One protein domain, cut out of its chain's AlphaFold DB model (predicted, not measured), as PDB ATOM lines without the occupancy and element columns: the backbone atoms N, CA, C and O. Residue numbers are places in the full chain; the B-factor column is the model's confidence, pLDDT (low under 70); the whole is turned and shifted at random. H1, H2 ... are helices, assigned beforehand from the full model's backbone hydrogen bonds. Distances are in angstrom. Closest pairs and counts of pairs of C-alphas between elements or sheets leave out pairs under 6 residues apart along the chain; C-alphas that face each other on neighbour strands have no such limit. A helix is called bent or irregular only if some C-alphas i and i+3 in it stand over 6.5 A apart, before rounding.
ATOM      1  N   ASN A   2      43.851   9.720 -27.734       77.62
ATOM      2  CA  ASN A   2      43.507  10.448 -28.972       77.62
ATOM      3  C   ASN A   2      42.577  11.669 -28.792       77.62
ATOM      4  O   ASN A   2      42.748  12.666 -29.482       77.62
ATOM      5  N   GLN A   3      41.636  11.639 -27.840       85.00
ATOM      6  CA  GLN A   3      40.720  12.769 -27.595       85.00
ATOM      7  C   GLN A   3      41.436  14.019 -27.059       85.00
ATOM      8  O   GLN A   3      41.156  15.126 -27.504       85.00
ATOM      9  N   LYS A   4      42.403  13.850 -26.145       83.56
ATOM     10  CA  LYS A   4      43.159  14.973 -25.568       83.56
ATOM     11  C   LYS A   4      43.992  15.696 -26.628       83.56
ATOM     12  O   LYS A   4      44.053  16.917 -26.638       83.56
ATOM     13  N   PHE A   5      44.591  14.929 -27.536       81.38
ATOM     14  CA  PHE A   5      45.332  15.470 -28.669       81.38
ATOM     15  C   PHE A   5      44.421  16.276 -29.606       81.38
ATOM     16  O   PHE A   5      44.761  17.397 -29.976       81.38
ATOM     17  N   LEU A   6      43.225  15.757 -29.911       87.69
ATOM     18  CA  LEU A   6      42.242  16.466 -30.733       87.69
ATOM     19  C   LEU A   6      41.825  17.806 -30.106       87.69
ATOM     20  O   LEU A   6      41.767  18.809 -30.813       87.69
ATOM     21  N   TYR A   7      41.598  17.853 -28.789       88.88
ATOM     22  CA  TYR A   7      41.264  19.104 -28.097       88.88
ATOM     23  C   TYR A   7      42.339  20.177 -28.270       88.88
ATOM     24  O   TYR A   7      42.011  21.345 -28.444       88.88
ATOM     25  N   ILE A   8      43.612  19.792 -28.295       85.50
ATOM     26  CA  ILE A   8      44.716  20.742 -28.461       85.50
ATOM     27  C   ILE A   8      44.738  21.305 -29.880       85.50
ATOM     28  O   ILE A   8      44.872  22.515 -30.045       85.50
ATOM     29  N   ILE A   9      44.527  20.464 -30.897       88.25
ATOM     30  CA  ILE A   9      44.402  20.932 -32.286       88.25
ATOM     31  C   ILE A   9      43.242  21.923 -32.409       88.25
ATOM     32  O   ILE A   9      43.394  22.972 -33.031       88.25
ATOM     33  N   VAL A  10      42.103  21.623 -31.780       92.25
ATOM     34  CA  VAL A  10      40.933  22.511 -31.780       92.25
ATOM     35  C   VAL A  10      41.238  23.838 -31.082       92.25
ATOM     36  O   VAL A  10      40.882  24.886 -31.612       92.25
ATOM     37  N   ILE A  11      41.937  23.830 -29.943       90.12
ATOM     38  CA  ILE A  11      42.335  25.057 -29.232       90.12
ATOM     39  C   ILE A  11      43.300  25.901 -30.078       90.12
ATOM     40  O   ILE A  11      43.136  27.119 -30.160       90.12
ATOM     41  N   ILE A  12      44.274  25.276 -30.748       90.00
ATOM     42  CA  ILE A  12      45.205  25.972 -31.652       90.00
ATOM     43  C   ILE A  12      44.441  26.587 -32.831       90.00
ATOM     44  O   ILE A  12      44.636  27.761 -33.152       90.00
ATOM     45  N   ALA A  13      43.538  25.818 -33.448       93.75
ATOM     46  CA  ALA A  13      42.698  26.296 -34.540       93.75
ATOM     47  C   ALA A  13      41.805  27.463 -34.093       93.75
ATOM     48  O   ALA A  13      41.699  28.460 -34.805       93.75
ATOM     49  N   LEU A  14      41.225  27.386 -32.893       94.62
ATOM     50  CA  LEU A  14      40.441  28.467 -32.306       94.62
ATOM     51  C   LEU A  14      41.290  29.728 -32.112       94.62
ATOM     52  O   LEU A  14      40.882  30.796 -32.556       94.62
ATOM     53  N   GLY A  15      42.481  29.617 -31.517       92.12
ATOM     54  CA  GLY A  15      43.392  30.755 -31.354       92.12
ATOM     55  C   GLY A  15      43.745  31.419 -32.689       92.12
ATOM     56  O   GLY A  15      43.731  32.647 -32.798       92.12
ATOM     57  N   TYR A  16      43.974  30.616 -33.733       93.19
ATOM     58  CA  TYR A  16      44.199  31.119 -35.088       93.19
ATOM     59  C   TYR A  16      42.966  31.830 -35.669       93.19
ATOM     60  O   TYR A  16      43.095  32.919 -36.232       93.19
ATOM     61  N   LEU A  17      41.766  31.262 -35.512       96.62
ATOM     62  CA  LEU A  17      40.521  31.888 -35.968       96.62
ATOM     63  C   LEU A  17      40.258  33.211 -35.243       96.62
ATOM     64  O   LEU A  17      39.936  34.205 -35.890       96.62
ATOM     65  N   LEU A  18      40.466  33.263 -33.927       95.56
ATOM     66  CA  LEU A  18      40.337  34.493 -33.139       95.56
ATOM     67  C   LEU A  18      41.330  35.574 -33.594       95.56
ATOM     68  O   LEU A  18      40.943  36.742 -33.686       95.56
ATOM     69  N   LYS A  19      42.571  35.196 -33.951       94.75
ATOM     70  CA  LYS A  19      43.531  36.112 -34.596       94.75
ATOM     71  C   LYS A  19      42.993  36.611 -35.938       94.75
ATOM     72  O   LYS A  19      43.044  37.804 -36.222       94.75
ATOM     73  N   ARG A  20      42.444  35.712 -36.761       94.62
ATOM     74  CA  ARG A  20      41.912  36.040 -38.094       94.62
ATOM     75  C   ARG A  20      40.720  37.000 -38.042       94.62
ATOM     76  O   ARG A  20      40.591  37.837 -38.929       94.62
ATOM     77  N   PHE A  21      39.884  36.908 -37.011       96.44
ATOM     78  CA  PHE A  21      38.766  37.829 -36.787       96.44
ATOM     79  C   PHE A  21      39.167  39.120 -36.050       96.44
ATOM     80  O   PHE A  21      38.290  39.896 -35.683       96.44
ATOM     81  N   ASN A  22      40.467  39.371 -35.838       93.00
ATOM     82  CA  ASN A  22      41.003  40.515 -35.087       93.00
ATOM     83  C   ASN A  22      40.477  40.632 -33.642       93.00
ATOM     84  O   ASN A  22      40.538  41.706 -33.048       93.00
ATOM     85  N   ILE A  23      39.980  39.533 -33.066       94.88
ATOM     86  CA  ILE A  23      39.581  39.470 -31.651       94.88
ATOM     87  C   ILE A  23      40.833  39.403 -30.772       94.88
ATOM     88  O   ILE A  23      40.881  40.010 -29.706       94.88
ATOM     89  N   LEU A  24      41.851  38.675 -31.237       92.94
ATOM     90  CA  LEU A  24      43.172  38.615 -30.625       92.94
ATOM     91  C   LEU A  24      44.213  39.196 -31.576       92.94
ATOM     92  O   LEU A  24      44.209  38.917 -32.776       92.94
ATOM     93  N   LEU A  25      45.141  39.967 -31.028       92.75
ATOM     94  CA  LEU A  25      46.272  40.525 -31.752       92.75
ATOM     95  C   LEU A  25      47.551  39.767 -31.389       92.75
ATOM     96  O   LEU A  25      47.664  39.121 -30.350       92.75
ATOM     97  N   GLU A  26      48.570  39.869 -32.239       88.06
ATOM     98  CA  GLU A  26      49.847  39.181 -32.018       88.06
ATOM     99  C   GLU A  26      50.538  39.603 -30.712       88.06
ATOM    100  O   GLU A  26      51.111  38.773 -30.004       88.06
ATOM    101  N   LYS A  27      50.399  40.882 -30.347       91.25
ATOM    102  CA  LYS A  27      50.872  41.429 -29.070       91.25
ATOM    103  C   LYS A  27      50.257  40.719 -27.858       91.25
ATOM    104  O   LYS A  27      50.937  40.555 -26.850       91.25
ATOM    105  N   ASP A  28      49.013  40.248 -27.958       91.50
ATOM    106  CA  ASP A  28      48.324  39.600 -26.839       91.50
ATOM    107  C   ASP A  28      48.947  38.222 -26.574       91.50
ATOM    108  O   ASP A  28      49.214  37.858 -25.428       91.50
ATOM    109  N   GLY A  29      49.318  37.503 -27.640       87.88
ATOM    110  CA  GLY A  29      50.090  36.261 -27.542       87.88
ATOM    111  C   GLY A  29      51.472  36.457 -26.906       87.88
ATOM    112  O   GLY A  29      51.915  35.619 -26.114       87.88
ATOM    113  N   GLN A  30      52.142  37.583 -27.182       87.44
ATOM    114  CA  GLN A  30      53.415  37.928 -26.535       87.44
ATOM    115  C   GLN A  30      53.241  38.202 -25.034       87.44
ATOM    116  O   GLN A  30      54.065  37.760 -24.228       87.44
ATOM    117  N   VAL A  31      52.163  38.892 -24.639       91.44
ATOM    118  CA  VAL A  31      51.835  39.142 -23.225       91.44
ATOM    119  C   VAL A  31      51.592  37.823 -22.490       91.44
ATOM    120  O   VAL A  31      52.206  37.591 -21.446       91.44
ATOM    121  N   ILE A  32      50.782  36.930 -23.061       89.38
ATOM    122  CA  ILE A  32      50.515  35.600 -22.489       89.38
ATOM    123  C   ILE A  32      51.816  34.798 -22.359       89.38
ATOM    124  O   ILE A  32      52.108  34.264 -21.290       89.38
ATOM    125  N   SER A  33      52.648  34.777 -23.401       85.94
ATOM    126  CA  SER A  33      53.944  34.082 -23.377       85.94
ATOM    127  C   SER A  33      54.862  34.611 -22.271       85.94
ATOM    128  O   SER A  33      55.523  33.836 -21.581       85.94
ATOM    129  N   LYS A  34      54.877  35.932 -22.050       87.69
ATOM    130  CA  LYS A  34      55.656  36.554 -20.973       87.69
ATOM    131  C   LYS A  34      55.160  36.121 -19.591       87.69
ATOM    132  O   LYS A  34      55.992  35.853 -18.728       87.69
ATOM    133  N   ILE A  35      53.845  36.030 -19.384       90.56
ATOM    134  CA  ILE A  35      53.264  35.499 -18.139       90.56
ATOM    135  C   ILE A  35      53.701  34.045 -17.940       90.56
ATOM    136  O   ILE A  35      54.151  33.686 -16.850       90.56
ATOM    137  N   ILE A  36      53.643  33.238 -19.003       86.75
ATOM    138  CA  ILE A  36      54.024  31.826 -18.949       86.75
ATOM    139  C   ILE A  36      55.487  31.668 -18.519       86.75
ATOM    140  O   ILE A  36      55.779  30.988 -17.536       86.75
ATOM    141  N   PHE A  37      56.413  32.347 -19.198       81.56
ATOM    142  CA  PHE A  37      57.843  32.223 -18.901       81.56
ATOM    143  C   PHE A  37      58.265  32.832 -17.568       81.56
ATOM    144  O   PHE A  37      59.202  32.334 -16.948       81.56
ATOM    145  N   ARG A  38      57.622  33.917 -17.125       84.06
ATOM    146  CA  ARG A  38      58.051  34.629 -15.911       84.06
ATOM    147  C   ARG A  38      57.415  34.109 -14.633       84.06
ATOM    148  O   ARG A  38      57.993  34.312 -13.573       84.06
ATOM    149  N   ILE A  39      56.232  33.505 -14.720       88.69
ATOM    150  CA  ILE A  39      55.438  33.156 -13.539       88.69
ATOM    151  C   ILE A  39      55.111  31.669 -13.544       88.69
ATOM    152  O   ILE A  39      55.513  30.947 -12.633       88.69
ATOM    153  N   THR A  40      54.406  31.186 -14.569       86.88
ATOM    154  CA  THR A  40      53.829  29.838 -14.502       86.88
ATOM    155  C   THR A  40      54.876  28.746 -14.673       86.88
ATOM    156  O   THR A  40      54.807  27.751 -13.963       86.88
ATOM    157  N   LEU A  41      55.851  28.913 -15.574       79.75
ATOM    158  CA  LEU A  41      56.916  27.925 -15.774       79.75
ATOM    159  C   LEU A  41      57.827  27.790 -14.544       79.75
ATOM    160  O   LEU A  41      58.002  26.660 -14.096       79.75
ATOM    161  N   PRO A  42      58.341  28.873 -13.925       79.94
ATOM    162  CA  PRO A  42      59.089  28.758 -12.672       79.94
ATOM    163  C   PRO A  42      58.282  28.101 -11.546       79.94
ATOM    164  O   PRO A  42      58.797  27.219 -10.862       79.94
ATOM    165  N   ALA A  43      57.007  28.470 -11.384       85.19
ATOM    166  CA  ALA A  43      56.132  27.852 -10.387       85.19
ATOM    167  C   ALA A  43      55.928  26.352 -10.657       85.19
ATOM    168  O   ALA A  43      56.011  25.538  -9.739       85.19
ATOM    169  N   LEU A  44      55.720  25.983 -11.925       78.31
ATOM    170  CA  LEU A  44      55.586  24.594 -12.349       78.31
ATOM    171  C   LEU A  44      56.857  23.802 -12.042       78.31
ATOM    172  O   LEU A  44      56.763  22.723 -11.469       78.31
ATOM    173  N   VAL A  45      58.035  24.342 -12.371       73.88
ATOM    174  CA  VAL A  45      59.333  23.727 -12.053       73.88
ATOM    175  C   VAL A  45      59.450  23.482 -10.548       73.88
ATOM    176  O   VAL A  45      59.691  22.348 -10.151       73.88
ATOM    177  N   ILE A  46      59.191  24.482  -9.699       79.50
ATOM    178  CA  ILE A  46      59.283  24.334  -8.234       79.50
ATOM    179  C   ILE A  46      58.404  23.178  -7.726       79.50
ATOM    180  O   ILE A  46      58.895  22.303  -7.015       79.50
ATOM    181  N   VAL A  47      57.135  23.128  -8.139       76.25
ATOM    182  CA  VAL A  47      56.192  22.074  -7.715       76.25
ATOM    183  C   VAL A  47      56.588  20.696  -8.264       76.25
ATOM    184  O   VAL A  47      56.439  19.677  -7.591       76.25
ATOM    185  N   THR A  48      57.123  20.658  -9.485       67.56
ATOM    186  CA  THR A  48      57.597  19.418 -10.116       67.56
ATOM    187  C   THR A  48      58.771  18.825  -9.351       67.56
ATOM    188  O   THR A  48      58.774  17.632  -9.066       67.56
ATOM    189  N   PHE A  49      59.771  19.643  -9.020       64.88
ATOM    190  CA  PHE A  49      61.016  19.171  -8.416       64.88
ATOM    191  C   PHE A  49      60.853  18.739  -6.955       64.88
ATOM    192  O   PHE A  49      61.539  17.810  -6.541       64.88
ATOM    193  N   ASP A  50      59.905  19.317  -6.212       67.31
ATOM    194  CA  ASP A  50      59.535  18.835  -4.870       67.31
ATOM    195  C   ASP A  50      59.024  17.377  -4.895       67.31
ATOM    196  O   ASP A  50      59.206  16.603  -3.959       67.31
ATOM    197  N   SER A  51      58.445  16.965  -6.026       59.91
ATOM    198  CA  SER A  51      57.792  15.665  -6.194       59.91
ATOM    199  C   SER A  51      58.702  14.569  -6.774       59.91
ATOM    200  O   SER A  51      58.293  13.407  -6.844       59.91
ATOM    201  N   VAL A  52      59.901  14.909  -7.265       60.66
ATOM    202  CA  VAL A  52      60.692  14.025  -8.140       60.66
ATOM    203  C   VAL A  52      61.919  13.462  -7.423       60.66
ATOM    204  O   VAL A  52      62.849  14.179  -7.064       60.66
TER     205      VAL A  52
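What this domain is: This is residues 2 to 52 of the 163 residues of the protein "Auxin efflux family transporter" of Neobacillus bataviensis (UniProt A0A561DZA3). Two helices, H1 and H2, meet near their ends at a corner and make an open, flat V with an empty middle, and the link of residues 21 to 25 lies at the corner. The longer limb, H2, bends partway along, and its far arm H2b turns toward the side on which H1 lies. The printed part has 51 residues with two named helices, H1 then H2, and no named strand; the class is all helix. It is only just loose, close to extended, with a radius of gyration of the C-alphas of 14.7 A, and it spans 42 by 31 by 8 A.

Where its parts are: H1 is residues 2 to 20, 27.2 A from first to last C-alpha, beginning at C-alpha 2 (43.507, 10.448, -28.972). H2, residues 26 to 50, was assigned as one helix by its hydrogen bonds but is bent: C-alphas 38 and 41 are 6.8 A apart. Its arms are H2a, residues 26 to 38, 18.6 A long, and H2b, residues 41 to 50, 14.4 A long, ending at C-alpha 50 (59.535, 18.835, -4.870).

How they stand to each other: H1 and H2a are close but not clearly touching, their closest C-alphas being those of Lys 19 and Glu 26, 7.5 A apart. They run opposite ways at a steep tilt of 48 degrees. H2a and H2b are near each other at a shallow tilt of 28 degrees. H1 and H2b are apart. In H1, H2a and H2b every O i to N i+4 pair is within hydrogen-bond range.

The domain as a whole: The C-alphas of Phe 21 and Val 52, the two farthest apart, are 43.2 A from each other. The printed part has no cut, and the link from H1 to H2 is tight. Residues 2 to 14 of H1 stand free, as do residues 45 to 52, of which 45 to 50 belong to H2. Mean pLDDT of the printed part is 85.6; residues 48 to 52 are under 70.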